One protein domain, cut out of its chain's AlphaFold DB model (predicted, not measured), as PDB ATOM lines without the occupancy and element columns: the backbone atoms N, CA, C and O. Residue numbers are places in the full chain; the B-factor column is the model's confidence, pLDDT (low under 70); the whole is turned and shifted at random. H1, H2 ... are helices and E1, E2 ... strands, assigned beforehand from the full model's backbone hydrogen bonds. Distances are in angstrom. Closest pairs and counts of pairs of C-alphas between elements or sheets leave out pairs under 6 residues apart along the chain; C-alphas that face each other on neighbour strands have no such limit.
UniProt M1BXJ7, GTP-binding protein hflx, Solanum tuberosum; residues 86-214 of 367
ATOM      1  N   PRO A  86     193.322 152.209 143.349       78.88
ATOM      2  CA  PRO A  86     192.408 153.296 143.682       78.88
ATOM      3  C   PRO A  86     191.290 153.426 142.642       78.88
ATOM      4  O   PRO A  86     191.538 153.548 141.439       78.88
ATOM      5  N   ARG A  87     190.041 153.468 143.108       86.06
ATOM      6  CA  ARG A  87     188.855 153.641 142.265       86.06
ATOM      7  C   ARG A  87     188.656 155.117 141.935       86.06
ATOM      8  O   ARG A  87     188.358 155.937 142.807       86.06
ATOM      9  N   LEU A  88     188.825 155.460 140.658       90.12
ATOM     10  CA  LEU A  88     188.719 156.832 140.162       90.12
ATOM     11  C   LEU A  88     187.354 157.115 139.526       90.12
ATOM     12  O   LEU A  88     186.889 156.362 138.675       90.12
ATOM     13  N   PHE A  89     186.765 158.265 139.857       93.44
ATOM     14  CA  PHE A  89     185.619 158.821 139.131       93.44
ATOM     15  C   PHE A  89     186.083 159.864 138.111       93.44
ATOM     16  O   PHE A  89     186.687 160.874 138.479       93.44
ATOM     17  N   VAL A  90     185.808 159.642 136.825       95.25
ATOM     18  CA  VAL A  90     186.338 160.461 135.726       95.25
ATOM     19  C   VAL A  90     185.362 161.568 135.330       95.25
ATOM     20  O   VAL A  90     184.295 161.327 134.772       95.25
ATOM     21  N   VAL A  91     185.757 162.820 135.532       95.88
ATOM     22  CA  VAL A  91     185.033 164.008 135.073       95.88
ATOM     23  C   VAL A  91     185.665 164.515 133.778       95.88
ATOM     24  O   VAL A  91     186.784 165.039 133.764       95.88
ATOM     25  N   GLN A  92     184.923 164.397 132.677       95.19
ATOM     26  CA  GLN A  92     185.369 164.779 131.341       95.19
ATOM     27  C   GLN A  92     184.689 166.079 130.881       95.19
ATOM     28  O   GLN A  92     183.494 166.075 130.578       95.19
ATOM     29  N   PRO A  93     185.423 167.196 130.728       93.00
ATOM     30  CA  PRO A  93     184.890 168.377 130.059       93.00
ATOM     31  C   PRO A  93     184.532 168.063 128.599       93.00
ATOM     32  O   PRO A  93     185.322 167.459 127.864       93.00
ATOM     33  N   ARG A  94     183.347 168.491 128.157       90.31
ATOM     34  CA  ARG A  94     182.852 168.268 126.794       90.31
ATOM     35  C   ARG A  94     183.627 169.090 125.759       90.31
ATOM     36  O   ARG A  94     183.603 170.319 125.778       90.31
ATOM     37  N   PHE A  95     184.239 168.423 124.790       85.44
ATOM     38  CA  PHE A  95     184.859 169.069 123.633       85.44
ATOM     39  C   PHE A  95     183.893 169.113 122.445       85.44
ATOM     40  O   PHE A  95     183.103 168.192 122.252       85.44
ATOM     41  N   ARG A  96     183.958 170.189 121.650       83.44
ATOM     42  CA  ARG A  96     183.304 170.286 120.338       83.44
ATOM     43  C   ARG A  96     184.391 170.423 119.264       83.44
ATOM     44  O   ARG A  96     185.319 171.199 119.497       83.44
ATOM     45  N   PRO A  97     184.299 169.721 118.119       86.75
ATOM     46  CA  PRO A  97     183.198 168.849 117.681       86.75
ATOM     47  C   PRO A  97     183.145 167.497 118.420       86.75
ATOM     48  O   PRO A  97     184.149 167.036 118.962       86.75
ATOM     49  N   ASP A  98     181.974 166.847 118.426       83.88
ATOM     50  CA  ASP A  98     181.742 165.585 119.158       83.88
ATOM     51  C   ASP A  98     182.626 164.420 118.644       83.88
ATOM     52  O   ASP A  98     182.853 163.447 119.364       83.88
ATOM     53  N   SER A  99     183.205 164.537 117.440       89.31
ATOM     54  CA  SER A  99     184.208 163.598 116.915       89.31
ATOM     55  C   SER A  99     185.484 163.540 117.761       89.31
ATOM     56  O   SER A  99     186.140 162.504 117.809       89.31
ATOM     57  N   VAL A 100     185.821 164.624 118.466       89.69
ATOM     58  CA  VAL A 100     186.991 164.706 119.357       89.69
ATOM     59  C   VAL A 100     186.653 164.230 120.773       89.69
ATOM     60  O   VAL A 100     187.539 163.790 121.504       89.69
ATOM     61  N   LEU A 101     185.373 164.267 121.162       90.69
ATOM     62  CA  LEU A 101     184.935 163.901 122.508       90.69
ATOM     63  C   LEU A 101     185.201 162.427 122.820       90.69
ATOM     64  O   LEU A 101     185.783 162.136 123.860       90.69
ATOM     65  N   LYS A 102     184.806 161.510 121.925       90.88
ATOM     66  CA  LYS A 102     184.969 160.065 122.156       90.88
ATOM     67  C   LYS A 102     186.447 159.668 122.317       90.88
ATOM     68  O   LYS A 102     186.764 159.062 123.336       90.88
ATOM     69  N   PRO A 103     187.376 160.063 121.418       91.81
ATOM     70  CA  PRO A 103     188.800 159.790 121.614       91.81
ATOM     71  C   PRO A 103     189.353 160.376 122.916       91.81
ATOM     72  O   PRO A 103     190.117 159.710 123.606       91.81
ATOM     73  N   LYS A 104     188.953 161.603 123.282       91.75
ATOM     74  CA  LYS A 104     189.429 162.262 124.509       91.75
ATOM     75  C   LYS A 104     188.908 161.611 125.784       91.75
ATOM     76  O   LYS A 104     189.645 161.546 126.762       91.75
ATOM     77  N   LEU A 105     187.665 161.137 125.767       93.06
ATOM     78  CA  LEU A 105     187.088 160.373 126.866       93.06
ATOM     79  C   LEU A 105     187.790 159.017 127.000       93.06
ATOM     80  O   LEU A 105     188.229 158.680 128.091       93.06
ATOM     81  N   ASN A 106     187.990 158.292 125.897       91.75
ATOM     82  CA  ASN A 106     188.716 157.018 125.912       91.75
ATOM     83  C   ASN A 106     190.156 157.189 126.416       91.75
ATOM     84  O   ASN A 106     190.630 156.393 127.218       91.75
ATOM     85  N   GLU A 107     190.836 158.260 125.998       92.19
ATOM     86  CA  GLU A 107     192.164 158.623 126.501       92.19
ATOM     87  C   GLU A 107     192.142 158.886 128.016       92.19
ATOM     88  O   GLU A 107     193.044 158.450 128.725       92.19
ATOM     89  N   ALA A 108     191.125 159.588 128.525       92.81
ATOM     90  CA  ALA A 108     190.973 159.874 129.952       92.81
ATOM     91  C   ALA A 108     190.703 158.610 130.779       92.81
ATOM     92  O   ALA A 108     191.269 158.453 131.857       92.81
ATOM     93  N   LEU A 109     189.868 157.711 130.262       91.81
ATOM     94  CA  LEU A 109     189.523 156.450 130.915       91.81
ATOM     95  C   LEU A 109     190.707 155.486 130.928       91.81
ATOM     96  O   LEU A 109     190.998 154.899 131.964       91.81
ATOM     97  N   ASN A 110     191.442 155.385 129.817       90.06
ATOM     98  CA  ASN A 110     192.685 154.616 129.774       90.06
ATOM     99  C   ASN A 110     193.701 155.188 130.776       90.06
ATOM    100  O   ASN A 110     194.273 154.444 131.562       90.06
ATOM    101  N   LEU A 111     193.841 156.517 130.840       90.44
ATOM    102  CA  LEU A 111     194.733 157.156 131.807       90.44
ATOM    103  C   LEU A 111     194.342 156.837 133.258       90.44
ATOM    104  O   LEU A 111     195.218 156.561 134.067       90.44
ATOM    105  N   ALA A 112     193.048 156.848 133.588       89.50
ATOM    106  CA  ALA A 112     192.569 156.460 134.913       89.50
ATOM    107  C   ALA A 112     192.884 154.984 135.228       89.50
ATOM    108  O   ALA A 112     193.370 154.682 136.313       89.50
ATOM    109  N   ASN A 113     192.705 154.089 134.254       87.38
ATOM    110  CA  ASN A 113     193.019 152.662 134.380       87.38
ATOM    111  C   ASN A 113     194.522 152.343 134.430       87.38
ATOM    112  O   ASN A 113     194.888 151.216 134.771       87.38
ATOM    113  N   SER A 114     195.382 153.300 134.079       86.06
ATOM    114  CA  SER A 114     196.838 153.179 134.196       86.06
ATOM    115  C   SER A 114     197.361 153.425 135.612       86.06
ATOM    116  O   SER A 114     198.545 153.205 135.844       86.06
ATOM    117  N   LEU A 115     196.532 153.901 136.550       77.88
ATOM    118  CA  LEU A 115     196.931 154.145 137.940       77.88
ATOM    119  C   LEU A 115     196.904 152.841 138.760       77.88
ATOM    120  O   LEU A 115     196.168 152.719 139.734       77.88
ATOM    121  N   GLU A 116     197.697 151.851 138.351       69.69
ATOM    122  CA  GLU A 116     197.926 150.627 139.124       69.69
ATOM    123  C   GLU A 116     199.415 150.399 139.336       69.69
ATOM    124  O   GLU A 116     200.227 150.598 138.432       69.69
ATOM    125  N   GLU A 117     199.773 149.952 140.536       59.62
ATOM    126  CA  GLU A 117     201.140 149.548 140.828       59.62
ATOM    127  C   GLU A 117     201.435 148.199 140.170       59.62
ATOM    128  O   GLU A 117     200.688 147.233 140.311       59.62
ATOM    129  N   GLN A 118     202.549 148.130 139.447       57.28
ATOM    130  CA  GLN A 118     203.069 146.875 138.924       57.28
ATOM    131  C   GLN A 118     203.794 146.149 140.066       57.28
ATOM    132  O   GLN A 118     204.824 146.633 140.544       57.28
ATOM    133  N   ARG A 119     203.288 144.992 140.506       50.09
ATOM    134  CA  ARG A 119     203.973 144.132 141.484       50.09
ATOM    135  C   ARG A 119     204.751 143.052 140.738       50.09
ATOM    136  O   ARG A 119     204.233 142.422 139.826       50.09
ATOM    137  N   ASP A 120     206.035 142.902 141.054       47.31
ATOM    138  CA  ASP A 120     206.926 141.885 140.466       47.31
ATOM    139  C   ASP A 120     206.989 141.856 138.923       47.31
ATOM    140  O   ASP A 120     207.340 140.850 138.311       47.31
ATOM    141  N   GLY A 121     206.687 142.983 138.268       52.94
ATOM    142  CA  GLY A 121     206.692 143.081 136.806       52.94
ATOM    143  C   GLY A 121     205.388 142.649 136.125       52.94
ATOM    144  O   GLY A 121     205.317 142.723 134.897       52.94
ATOM    145  N   PHE A 122     204.346 142.298 136.881       51.38
ATOM    146  CA  PHE A 122     203.022 141.939 136.370       51.38
ATOM    147  C   PHE A 122     201.934 142.842 136.977       51.38
ATOM    148  O   PHE A 122     202.126 143.458 138.026       51.38
ATOM    149  N   TYR A 123     200.809 142.984 136.274       59.66
ATOM    150  CA  TYR A 123     199.606 143.607 136.829       59.66
ATOM    151  C   TYR A 123     198.681 142.508 137.354       59.66
ATOM    152  O   TYR A 123     198.578 141.455 136.729       59.66
ATOM    153  N   ASP A 124     197.986 142.774 138.461       54.16
ATOM    154  CA  ASP A 124     197.073 141.809 139.093       54.16
ATOM    155  C   ASP A 124     195.858 141.462 138.208       54.16
ATOM    156  O   ASP A 124     195.230 140.423 138.384       54.16
ATOM    157  N   THR A 125     195.524 142.323 137.241       60.72
ATOM    158  CA  THR A 125     194.445 142.119 136.260       60.72
ATOM    159  C   THR A 125     194.912 142.453 134.850       60.72
ATOM    160  O   THR A 125     195.609 143.449 134.629       60.72
ATOM    161  N   GLU A 126     194.490 141.657 133.867       64.19
ATOM    162  CA  GLU A 126     194.652 142.015 132.460       64.19
ATOM    163  C   GLU A 126     193.844 143.284 132.154       64.19
ATOM    164  O   GLU A 126     192.752 143.494 132.681       64.19
ATOM    165  N   PHE A 127     194.380 144.179 131.317       62.00
ATOM    166  CA  PHE A 127     193.720 145.459 131.020       62.00
ATOM    167  C   PHE A 127     192.312 145.282 130.427       62.00
ATOM    168  O   PHE A 127     191.436 146.106 130.683       62.00
ATOM    169  N   LEU A 128     192.097 144.210 129.659       62.44
ATOM    170  CA  LEU A 128     190.827 143.907 128.994       62.44
ATOM    171  C   LEU A 128     189.730 143.446 129.964       62.44
ATOM    172  O   LEU A 128     188.555 143.663 129.678       62.44
ATOM    173  N   ASP A 129     190.105 142.892 131.116       63.12
ATOM    174  CA  ASP A 129     189.161 142.396 132.125       63.12
ATOM    175  C   ASP A 129     188.691 143.498 133.086       63.12
ATOM    176  O   ASP A 129     187.823 143.281 133.937       63.12
ATOM    177  N   LYS A 130     189.247 144.710 132.963       68.31
ATOM    178  CA  LYS A 130     188.895 145.819 133.846       68.31
ATOM    179  C   LYS A 130     187.538 146.408 133.518       68.31
ATOM    180  O   LYS A 130     187.254 146.815 132.389       68.31
ATOM    181  N   GLN A 131     186.750 146.598 134.570       72.00
ATOM    182  CA  GLN A 131     185.559 147.427 134.498       72.00
ATOM    183  C   GLN A 131     185.942 148.872 134.158       72.00
ATOM    184  O   GLN A 131     186.941 149.411 134.641       72.00
ATOM    185  N   MET A 132     185.153 149.505 133.292       78.50
ATOM    186  CA  MET A 132     185.384 150.899 132.932       78.50
ATOM    187  C   MET A 132     185.119 151.804 134.141       78.50
ATOM    188  O   MET A 132     184.066 151.666 134.763       78.50
ATOM    189  N   PRO A 133     186.002 152.776 134.436       84.25
ATOM    190  CA  PRO A 133     185.767 153.729 135.507       84.25
ATOM    191  C   PRO A 133     184.444 154.468 135.312       84.25
ATOM    192  O   PRO A 133     184.101 154.886 134.193       84.25
ATOM    193  N   HIS A 134     183.730 154.689 136.414       90.31
ATOM    194  CA  HIS A 134     182.571 155.569 136.414       90.31
ATOM    195  C   HIS A 134     182.985 156.946 135.901       90.31
ATOM    196  O   HIS A 134     184.003 157.506 136.318       90.31
ATOM    197  N   HIS A 135     182.206 157.491 134.975       93.69
ATOM    198  CA  HIS A 135     182.554 158.740 134.321       93.69
ATOM    199  C   HIS A 135     181.338 159.611 134.054       93.69
ATOM    200  O   HIS A 135     180.226 159.130 133.853       93.69
ATOM    201  N   LEU A 136     181.577 160.918 134.010       94.38
ATOM    202  CA  LEU A 136     180.568 161.918 133.709       94.38
ATOM    203  C   LEU A 136     181.128 162.950 132.734       94.38
ATOM    204  O   LEU A 136     182.161 163.582 132.978       94.38
ATOM    205  N   VAL A 137     180.416 163.151 131.626       93.69
ATOM    206  CA  VAL A 137     180.724 164.218 130.672       93.69
ATOM    207  C   VAL A 137     179.991 165.486 131.092       93.69
ATOM    208  O   VAL A 137     178.764 165.534 131.110       93.69
ATOM    209  N   VAL A 138     180.750 166.536 131.391       92.44
ATOM    210  CA  VAL A 138     180.227 167.812 131.893       92.44
ATOM    211  C   VAL A 138     180.438 168.943 130.895       92.44
ATOM    212  O   VAL A 138     181.276 168.862 129.995       92.44
ATOM    213  N   GLN A 139     179.690 170.039 131.038       87.50
ATOM    214  CA  GLN A 139     179.911 171.223 130.205       87.50
ATOM    215  C   GLN A 139     181.337 171.755 130.385       87.50
ATOM    216  O   GLN A 139     181.817 171.888 131.509       87.50
ATOM    217  N   ASN A 140     182.011 172.070 129.275       84.19
ATOM    218  CA  ASN A 140     183.382 172.559 129.316       84.19
ATOM    219  C   ASN A 140     183.432 174.071 129.604       84.19
ATOM    220  O   ASN A 140     183.050 174.867 128.735       84.19
ATOM    221  N   PRO A 141     183.946 174.481 130.776       76.69
ATOM    222  CA  PRO A 141     184.026 175.886 131.170       76.69
ATOM    223  C   PRO A 141     184.987 176.694 130.282       76.69
ATOM    224  O   PRO A 141     184.744 177.876 130.037       76.69
ATOM    225  N   ALA A 142     186.014 176.054 129.702       69.06
ATOM    226  CA  ALA A 142     186.995 176.710 128.833       69.06
ATOM    227  C   ALA A 142     186.394 177.255 127.525       69.06
ATOM    228  O   ALA A 142     187.011 178.084 126.867       69.06
ATOM    229  N   SER A 143     185.184 176.820 127.154       65.56
ATOM    230  CA  SER A 143     184.474 177.332 125.975       65.56
ATOM    231  C   SER A 143     183.832 178.709 126.178       65.56
ATOM    232  O   SER A 143     183.464 179.348 125.197       65.56
ATOM    233  N   ARG A 144     183.671 179.164 127.431       68.19
ATOM    234  CA  ARG A 144     183.018 180.444 127.762       68.19
ATOM    235  C   ARG A 144     183.945 181.388 128.521       68.19
ATOM    236  O   ARG A 144     184.115 182.523 128.098       68.19
ATOM    237  N   SER A 145     184.521 180.930 129.634       73.31
ATOM    238  CA  SER A 145     185.511 181.654 130.441       73.31
ATOM    239  C   SER A 145     186.005 180.739 131.566       73.31
ATOM    240  O   SER A 145     185.193 180.124 132.262       73.31
ATOM    241  N   ILE A 146     187.323 180.634 131.748       76.81
ATOM    242  CA  ILE A 146     187.910 179.835 132.833       76.81
ATOM    243  C   ILE A 146     187.729 180.607 134.140       76.81
ATOM    244  O   ILE A 146     188.272 181.700 134.301       76.81
ATOM    245  N   ARG A 147     186.975 180.038 135.081       79.88
ATOM    246  CA  ARG A 147     186.733 180.673 136.378       79.88
ATOM    247  C   ARG A 147     187.918 180.470 137.319       79.88
ATOM    248  O   ARG A 147     188.546 179.415 137.308       79.88
ATOM    249  N   ALA A 148     188.214 181.464 138.151       81.31
ATOM    250  CA  ALA A 148     189.309 181.386 139.120       81.31
ATOM    251  C   ALA A 148     188.950 180.588 140.393       81.31
ATOM    252  O   ALA A 148     189.858 180.142 141.091       81.31
ATOM    253  N   ASP A 149     187.653 180.417 140.681       84.56
ATOM    254  CA  ASP A 149     187.104 179.802 141.896       84.56
ATOM    255  C   ASP A 149     187.079 178.267 141.810       84.56
ATOM    256  O   ASP A 149     187.985 177.592 142.296       84.56
ATOM    257  N   THR A 150     186.055 177.718 141.178       81.00
ATOM    258  CA  THR A 150     185.852 176.316 140.860       81.00
ATOM    259  C   THR A 150     185.916 176.238 139.343       81.00
ATOM    260  O   THR A 150     185.249 176.985 138.632       81.00
ATOM    261  N   PHE A 151     186.784 175.375 138.810       89.56
ATOM    262  CA  PHE A 151     186.968 175.253 137.358       89.56
ATOM    263  C   PHE A 151     185.618 175.096 136.631       89.56
ATOM    264  O   PHE A 151     185.427 175.656 135.556       89.56
ATOM    265  N   PHE A 152     184.661 174.418 137.273       91.69
ATOM    266  CA  PHE A 152     183.274 174.259 136.845       91.69
ATOM    267  C   PHE A 152     182.313 175.240 137.537       91.69
ATOM    268  O   PHE A 152     182.514 175.614 138.683       91.69
ATOM    269  N   GLY A 153     181.210 175.599 136.869       90.62
ATOM    270  CA  GLY A 153     180.126 176.364 137.502       90.62
ATOM    271  C   GLY A 153     179.375 175.564 138.582       90.62
ATOM    272  O   GLY A 153     179.405 174.332 138.541       90.62
ATOM    273  N   PRO A 154     178.655 176.239 139.500       89.81
ATOM    274  CA  PRO A 154     178.050 175.619 140.685       89.81
ATOM    275  C   PRO A 154     177.118 174.453 140.339       89.81
ATOM    276  O   PRO A 154     177.298 173.363 140.861       89.81
ATOM    277  N   GLY A 155     176.236 174.611 139.344       90.94
ATOM    278  CA  GLY A 155     175.335 173.524 138.937       90.94
ATOM    279  C   GLY A 155     176.064 172.263 138.447       90.94
ATOM    280  O   GLY A 155     175.618 171.149 138.707       90.94
ATOM    281  N   THR A 156     177.217 172.410 137.786       92.88
ATOM    282  CA  THR A 156     178.047 171.262 137.389       92.88
ATOM    283  C   THR A 156     178.722 170.625 138.601       92.88
ATOM    284  O   THR A 156     178.782 169.400 138.680       92.88
ATOM    285  N   VAL A 157     179.221 171.436 139.540       94.12
ATOM    286  CA  VAL A 157     179.832 170.952 140.790       94.12
ATOM    287  C   VAL A 157     178.818 170.135 141.594       94.12
ATOM    288  O   VAL A 157     179.144 169.018 141.996       94.12
ATOM    289  N   ASP A 158     177.590 170.637 141.732       94.62
ATOM    290  CA  ASP A 158     176.490 169.957 142.422       94.62
ATOM    291  C   ASP A 158     176.084 168.666 141.704       94.62
ATOM    292  O   ASP A 158     175.931 167.623 142.334       94.62
ATOM    293  N   THR A 159     176.001 168.695 140.369       94.75
ATOM    294  CA  THR A 159     175.694 167.499 139.567       94.75
ATOM    295  C   THR A 159     176.731 166.400 139.795       94.75
ATOM    296  O   THR A 159     176.364 165.249 140.031       94.75
ATOM    297  N   VAL A 160     178.026 166.740 139.748       94.44
ATOM    298  CA  VAL A 160     179.114 165.787 140.022       94.44
ATOM    299  C   VAL A 160     178.998 165.249 141.448       94.44
ATOM    300  O   VAL A 160     179.078 164.040 141.648       94.44
ATOM    301  N   LYS A 161     178.736 166.122 142.427       94.12
ATOM    302  CA  LYS A 161     178.570 165.743 143.834       94.12
ATOM    303  C   LYS A 161     177.443 164.727 144.032       94.12
ATOM    304  O   LYS A 161     177.638 163.739 144.730       94.12
ATOM    305  N   CYS A 162     176.292 164.933 143.391       93.25
ATOM    306  CA  CYS A 162     175.177 163.987 143.444       93.25
ATOM    307  C   CYS A 162     175.567 162.602 142.907       93.25
ATOM    308  O   CYS A 162     175.246 161.602 143.544       93.25
ATOM    309  N   HIS A 163     176.294 162.539 141.785       92.38
ATOM    310  CA  HIS A 163     176.748 161.265 141.215       92.38
ATOM    311  C   HIS A 163     177.747 160.558 142.140       92.38
ATOM    312  O   HIS A 163     177.576 159.377 142.431       92.38
ATOM    313  N   VAL A 164     178.741 161.282 142.662       91.38
ATOM    314  CA  VAL A 164     179.734 160.718 143.594       91.38
ATOM    315  C   VAL A 164     179.055 160.165 144.852       91.38
ATOM    316  O   VAL A 164     179.309 159.026 145.228       91.38
ATOM    317  N   ASN A 165     178.121 160.915 145.445       90.94
ATOM    318  CA  ASN A 165     177.375 160.464 146.623       90.94
ATOM    319  C   ASN A 165     176.501 159.232 146.337       90.94
ATOM    320  O   ASN A 165     176.373 158.353 147.191       90.94
ATOM    321  N   SER A 166     175.897 159.155 145.144       89.69
ATOM    322  CA  SER A 166     175.101 157.985 144.755       89.69
ATOM    323  C   SER A 166     175.952 156.717 144.646       89.69
ATOM    324  O   SER A 166     175.530 155.670 145.125       89.69
ATOM    325  N   LEU A 167     177.170 156.832 144.107       86.69
ATOM    326  CA  LEU A 167     178.101 155.712 143.946       86.69
ATOM    327  C   LEU A 167     178.709 155.274 145.285       86.69
ATOM    328  O   LEU A 167     178.817 154.081 145.555       86.69
ATOM    329  N   ASP A 168     179.018 156.222 146.176       83.94
ATOM    330  CA  ASP A 168     179.464 155.907 147.539       83.94
ATOM    331  C   ASP A 168     178.404 155.111 148.326       83.94
ATOM    332  O   ASP A 168     178.746 154.225 149.108       83.94
ATOM    333  N   THR A 169     177.114 155.382 148.091       82.62
ATOM    334  CA  THR A 169     176.004 154.673 148.755       82.62
ATOM    335  C   THR A 169     175.850 153.229 148.255       82.62
ATOM    336  O   THR A 169     175.413 152.359 149.006       82.62
ATOM    337  N   GLN A 170     176.235 152.947 147.007       78.00
ATOM    338  CA  GLN A 170     176.102 151.630 146.365       78.00
ATOM    339  C   GLN A 170     177.237 150.645 146.714       78.00
ATOM    340  O   GLN A 170     177.332 149.589 146.102       78.00
ATOM    341  N   GLN A 171     178.095 150.959 147.698       64.38
ATOM    342  CA  GLN A 171     179.299 150.187 148.077       64.38
ATOM    343  C   GLN A 171     180.399 150.106 146.991       64.38
ATOM    344  O   GLN A 171     181.459 149.518 147.217       64.38
ATOM    345  N   GLU A 172     180.230 150.788 145.854       65.94
ATOM    346  CA  GLU A 172     181.248 150.918 144.797       65.94
ATOM    347  C   GLU A 172     182.349 151.946 145.129       65.94
ATOM    348  O   GLU A 172     183.319 152.051 144.385       65.94
ATOM    349  N   GLY A 173     182.229 152.642 146.269       72.38
ATOM    350  CA  GLY A 173     183.211 153.504 146.947       72.38
ATOM    351  C   GLY A 173     184.282 154.178 146.078       72.38
ATOM    352  O   GLY A 173     185.285 153.573 145.719       72.38
ATOM    353  N   ILE A 174     184.150 155.478 145.826       85.25
ATOM    354  CA  ILE A 174     185.143 156.220 145.031       85.25
ATOM    355  C   ILE A 174     186.277 156.721 145.929       85.25
ATOM    356  O   ILE A 174     186.017 157.411 146.917       85.25
ATOM    357  N   ASP A 175     187.531 156.480 145.553       86.44
ATOM    358  CA  ASP A 175     188.687 156.947 146.328       86.44
ATOM    359  C   ASP A 175     189.083 158.375 145.947       86.44
ATOM    360  O   ASP A 175     189.332 159.211 146.818       86.44
ATOM    361  N   ALA A 176     189.092 158.684 144.648       90.44
ATOM    362  CA  ALA A 176     189.455 160.004 144.139       90.44
ATOM    363  C   ALA A 176     188.684 160.384 142.868       90.44
ATOM    364  O   ALA A 176     188.192 159.541 142.118       90.44
ATOM    365  N   ILE A 177     188.606 161.688 142.604       93.75
ATOM    366  CA  ILE A 177     187.954 162.239 141.415       93.75
ATOM    367  C   ILE A 177     189.031 162.715 140.443       93.75
ATOM    368  O   ILE A 177     189.814 163.611 140.759       93.75
ATOM    369  N   PHE A 178     189.058 162.149 139.240       95.19
ATOM    370  CA  PHE A 178     189.943 162.581 138.165       95.19
ATOM    371  C   PHE A 178     189.232 163.587 137.256       95.19
ATOM    372  O   PHE A 178     188.271 163.253 136.571       95.19
ATOM    373  N   VAL A 179     189.738 164.816 137.189       95.88
ATOM    374  CA  VAL A 179     189.266 165.837 136.249       95.88
ATOM    375  C   VAL A 179     190.210 165.899 135.052       95.88
ATOM    376  O   VAL A 179     191.371 166.291 135.192       95.88
ATOM    377  N   ASN A 180     189.713 165.591 133.847       95.12
ATOM    378  CA  ASN A 180     190.513 165.655 132.617       95.12
ATOM    379  C   ASN A 180     190.712 167.102 132.112       95.12
ATOM    380  O   ASN A 180     190.268 167.484 131.026       95.12
ATOM    381  N   ALA A 181     191.372 167.917 132.931       93.00
ATOM    382  CA  ALA A 181     191.808 169.278 132.654       93.00
ATOM    383  C   ALA A 181     193.069 169.596 133.474       93.00
ATOM    384  O   ALA A 181     193.480 168.815 134.331       93.00
ATOM    385  N   ILE A 182     193.689 170.748 133.212       92.62
ATOM    386  CA  ILE A 182     194.756 171.293 134.060       92.62
ATOM    387  C   ILE A 182     194.101 172.275 135.027       92.62
ATOM    388  O   ILE A 182     193.514 173.265 134.588       92.62
ATOM    389  N   LEU A 183     194.190 171.994 136.326       92.12
ATOM    390  CA  LEU A 183     193.563 172.808 137.367       92.12
ATOM    391  C   LEU A 183     194.602 173.696 138.046       92.12
ATOM    392  O   LEU A 183     195.745 173.285 138.237       92.12
ATOM    393  N   THR A 184     194.217 174.884 138.500       90.69
ATOM    394  CA  THR A 184     195.045 175.656 139.439       90.69
ATOM    395  C   THR A 184     194.959 175.052 140.845       90.69
ATOM    396  O   THR A 184     194.017 174.325 141.161       90.69
ATOM    397  N   GLY A 185     195.924 175.359 141.721       88.19
ATOM    398  CA  GLY A 185     195.894 174.863 143.106       88.19
ATOM    399  C   GLY A 185     194.646 175.306 143.880       88.19
ATOM    400  O   GLY A 185     194.124 174.549 144.692       88.19
ATOM    401  N   ILE A 186     194.126 176.504 143.586       87.19
ATOM    402  CA  ILE A 186     192.902 177.037 144.205       87.19
ATOM    403  C   ILE A 186     191.670 176.288 143.692       87.19
ATOM    404  O   ILE A 186     190.846 175.862 144.496       87.19
ATOM    405  N   GLN A 187     191.575 176.076 142.374       91.25
ATOM    406  CA  GLN A 187     190.476 175.321 141.770       91.25
ATOM    407  C   GLN A 187     190.415 173.897 142.317       91.25
ATOM    408  O   GLN A 187     189.350 173.458 142.730       91.25
ATOM    409  N   GLN A 188     191.551 173.194 142.345       90.69
ATOM    410  CA  GLN A 188     191.622 171.833 142.874       90.69
ATOM    411  C   GLN A 188     191.126 171.780 144.321       90.69
ATOM    412  O   GLN A 188     190.218 171.018 144.626       90.69
ATOM    413  N   ARG A 189     191.658 172.646 145.187       86.81
ATOM    414  CA  ARG A 189     191.265 172.729 146.597       86.81
ATOM    415  C   ARG A 189     189.769 172.996 146.780       86.81
ATOM    416  O   ARG A 189     189.137 172.388 147.637       86.81
ATOM    417  N   ASN A 190     189.212 173.945 146.028       88.62
ATOM    418  CA  ASN A 190     187.793 174.275 146.141       88.62
ATOM    419  C   ASN A 190     186.924 173.083 145.721       88.62
ATOM    420  O   ASN A 190     185.974 172.758 146.421       88.62
ATOM    421  N   LEU A 191     187.303 172.380 144.650       91.44
ATOM    422  CA  LEU A 191     186.627 171.150 144.234       91.44
ATOM    423  C   LEU A 191     186.750 170.035 145.290       91.44
ATOM    424  O   LEU A 191     185.755 169.384 145.593       91.44
ATOM    425  N   GLU A 192     187.924 169.855 145.907       89.88
ATOM    426  CA  GLU A 192     188.131 168.897 147.009       89.88
ATOM    427  C   GLU A 192     187.239 169.205 148.214       89.88
ATOM    428  O   GLU A 192     186.646 168.300 148.801       89.88
ATOM    429  N   ARG A 193     187.105 170.487 148.570       87.69
ATOM    430  CA  ARG A 193     186.216 170.933 149.650       87.69
ATOM    431  C   ARG A 193     184.751 170.668 149.315       87.69
ATOM    432  O   ARG A 193     184.009 170.201 150.175       87.69
ATOM    433  N   ASP A 194     184.331 170.977 148.093       90.12
ATOM    434  CA  ASP A 194     182.925 170.895 147.703       90.12
ATOM    435  C   ASP A 194     182.468 169.431 147.524       90.12
ATOM    436  O   ASP A 194     181.326 169.100 147.864       90.12
ATOM    437  N   TRP A 195     183.363 168.545 147.061       91.06
ATOM    438  CA  TRP A 195     183.104 167.111 146.856       91.06
ATOM    439  C   TRP A 195     183.499 166.205 148.033       91.06
ATOM    440  O   TRP A 195     183.016 165.081 148.108       91.06
ATOM    441  N   GLY A 196     184.350 166.654 148.960       85.44
ATOM    442  CA  GLY A 196     184.775 165.856 150.123       85.44
ATOM    443  C   GLY A 196     185.653 164.642 149.777       85.44
ATOM    444  O   GLY A 196     185.738 163.685 150.560       85.44
ATOM    445  N   LYS A 197     186.285 164.669 148.600       87.38
ATOM    446  CA  LYS A 197     187.160 163.625 148.042       87.38
ATOM    447  C   LYS A 197     188.402 164.278 147.420       87.38
ATOM    448  O   LYS A 197     188.298 165.410 146.943       87.38
ATOM    449  N   PRO A 198     189.560 163.594 147.398       89.50
ATOM    450  CA  PRO A 198     190.751 164.100 146.724       89.50
ATOM    451  C   PRO A 198     190.505 164.254 145.217       89.50
ATOM    452  O   PRO A 198     189.860 163.408 144.590       89.50
ATOM    453  N   VAL A 199     191.023 165.338 144.633       92.31
ATOM    454  CA  VAL A 199     190.850 165.655 143.211       92.31
ATOM    455  C   VAL A 199     192.196 165.611 142.510       92.31
ATOM    456  O   VAL A 199     193.110 166.370 142.829       92.31
ATOM    457  N   LEU A 200     192.299 164.758 141.499       92.38
ATOM    458  CA  LEU A 200     193.456 164.675 140.620       92.38
ATOM    459  C   LEU A 200     193.151 165.417 139.321       92.38
ATOM    460  O   LEU A 200     192.130 165.184 138.676       92.38
ATOM    461  N   ASP A 201     194.047 166.313 138.921       94.81
ATOM    462  CA  ASP A 201     194.022 166.882 137.576       94.81
ATOM    463  C   ASP A 201     194.821 165.994 136.604       94.81
ATOM    464  O   ASP A 201     195.428 164.992 136.998       94.81
ATOM    465  N   ARG A 202     194.848 166.356 135.316       95.12
ATOM    466  CA  ARG A 202     195.583 165.577 134.305       95.12
ATOM    467  C   ARG A 202     197.079 165.468 134.603       95.12
ATOM    468  O   ARG A 202     197.674 164.438 134.309       95.12
ATOM    469  N   VAL A 203     197.694 166.506 135.164       95.00
ATOM    470  CA  VAL A 203     199.134 166.519 135.456       95.00
ATOM    471  C   VAL A 203     199.438 165.662 136.682       95.00
ATOM    472  O   VAL A 203     200.366 164.862 136.641       95.00
ATOM    473  N   GLY A 204     198.639 165.793 137.740       92.94
ATOM    474  CA  GLY A 204     198.732 164.999 138.957       92.94
ATOM    475  C   GLY A 204     198.577 163.513 138.666       92.94
ATOM    476  O   GLY A 204     199.440 162.741 139.061       92.94
ATOM    477  N   LEU A 205     197.563 163.126 137.883       93.12
ATOM    478  CA  LEU A 205     197.367 161.722 137.515       93.12
ATOM    479  C   LEU A 205     198.564 161.156 136.731       93.12
ATOM    480  O   LEU A 205     199.031 160.065 137.036       93.12
ATOM    481  N   ILE A 206     199.113 161.907 135.766       94.31
ATOM    482  CA  ILE A 206     200.309 161.478 135.015       94.31
ATOM    483  C   ILE A 206     201.517 161.298 135.941       94.31
ATOM    484  O   ILE A 206     202.275 160.345 135.778       94.31
ATOM    485  N   ILE A 207     201.711 162.205 136.902       93.56
ATOM    486  CA  ILE A 207     202.802 162.102 137.875       93.56
ATOM    487  C   ILE A 207     202.648 160.843 138.728       93.56
ATOM    488  O   ILE A 207     203.637 160.143 138.930       93.56
ATOM    489  N   GLU A 208     201.438 160.529 139.192       90.62
ATOM    490  CA  GLU A 208     201.214 159.322 139.994       90.62
ATOM    491  C   GLU A 208     201.407 158.038 139.180       90.62
ATOM    492  O   GLU A 208     202.040 157.104 139.662       90.62
ATOM    493  N   ILE A 209     200.992 158.015 137.908       90.62
ATOM    494  CA  ILE A 209     201.290 156.891 137.003       90.62
ATOM    495  C   ILE A 209     202.806 156.728 136.824       90.62
ATOM    496  O   ILE A 209     203.328 155.616 136.865       90.62
ATOM    497  N   PHE A 210     203.548 157.827 136.657       91.50
ATOM    498  CA  PHE A 210     205.008 157.765 136.571       91.50
ATOM    499  C   PHE A 210     205.661 157.294 137.865       91.50
ATOM    500  O   PHE A 210     206.643 156.562 137.787       91.50
ATOM    501  N   ASN A 211     205.130 157.668 139.030       89.25
ATOM    502  CA  ASN A 211     205.601 157.140 140.309       89.25
ATOM    503  C   ASN A 211     205.359 155.626 140.403       89.25
ATOM    504  O   ASN A 211     206.281 154.896 140.759       89.25
ATOM    505  N   ALA A 212     204.157 155.165 140.039       86.56
ATOM    506  CA  ALA A 212     203.765 153.756 140.101       86.56
ATOM    507  C   ALA A 212     204.563 152.873 139.126       86.56
ATOM    508  O   ALA A 212     204.907 151.738 139.445       86.56
ATOM    509  N   HIS A 213     204.892 153.394 137.940       86.00
ATOM    510  CA  HIS A 213     205.600 152.645 136.896       86.00
ATOM    511  C   HIS A 213     207.128 152.839 136.909       86.00
ATOM    512  O   HIS A 213     207.831 152.218 136.110       86.00
ATOM    513  N   ALA A 214     207.676 153.708 137.766       88.75
ATOM    514  CA  ALA A 214     209.117 153.936 137.848       88.75
ATOM    515  C   ALA A 214     209.824 152.786 138.577       88.75
ATOM    516  O   ALA A 214     209.788 152.685 139.806       88.75
TER     517      ALA A 214
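What this domain is: This is residues 86 to 214 of the 367 residues of the protein "GTP-binding protein hflx" of Solanum tuberosum (UniProt M1BXJ7). A small parallel sheet of three short strands lies between two helices, H1 over one face and H2 over the other, as three layers. H3 packs on H2, while H4 grazes the sheet with residues 202 to 205. The printed part has 129 residues, with three named strands and four named helices in the order E1, H1, E2, H2, E3, H3, H4; the sheet runs E2, E1, E3, and the class is mixed. The whole is compact, with a radius of gyration of the C-alphas of 14.8 A and spans of 46 by 34 by 26 A.

How they stand to each other: Inner strand E1, residues 88 to 93, is the parallel neighbour of E2, residues 135 to 138, and of E3, residues 176 to 179. Within hydrogen-bond range are N 136 and O 90, 2.9 A, and N 91 and O 178, 2.8 A. H1, residues 98 to 113, is on the sheet at a height of 9.5 A; its closest C-alphas to E1 are Leu 105 and Gln 92, 6.5 A. H2, residues 154 to 169, is on the opposite face at 9.4 A; its closest to E1 are Val 164 and Phe 89, 7.6 A. E1, H1, E2 form a strand-helix-strand unit, parallel neighbours joined through a helix; E2, H2, E3 form a split one, with E1 between; both crossovers are right-handed. H3, residues 185 to 195, touches residues 157 to 164 of H2 at a steep tilt of 53 degrees, closest at C-alphas 195 and 161, 5.6 A. H4, residues 202 to 213, only just touches H1, with 3 pairs of C-alphas within 8 A, closest at 205 and 112, 7.6 A. Every O i to N i+4 pair is within hydrogen-bond range in H2, H3 and H4; in H1, 10 of 12 are.

Where its parts are: E1 begins at C-alpha 88 (188.719, 156.832, 140.162) and is 15.8 A long. H1 measures 22.9 A, H2 22.5 A, H4 16.6 A and H3 15.4 A. H4 ends at C-alpha 213 (205.600, 152.645, 136.896).

The domain as a whole: The two farthest C-alphas, Asp 120 and Arg 144, are 47.1 A apart. The links H1 to E2 and E2 to H2 are long. The printed part has no cut. Confidence is under 70 at residues 116 to 130, 142 to 144 and 171 to 172.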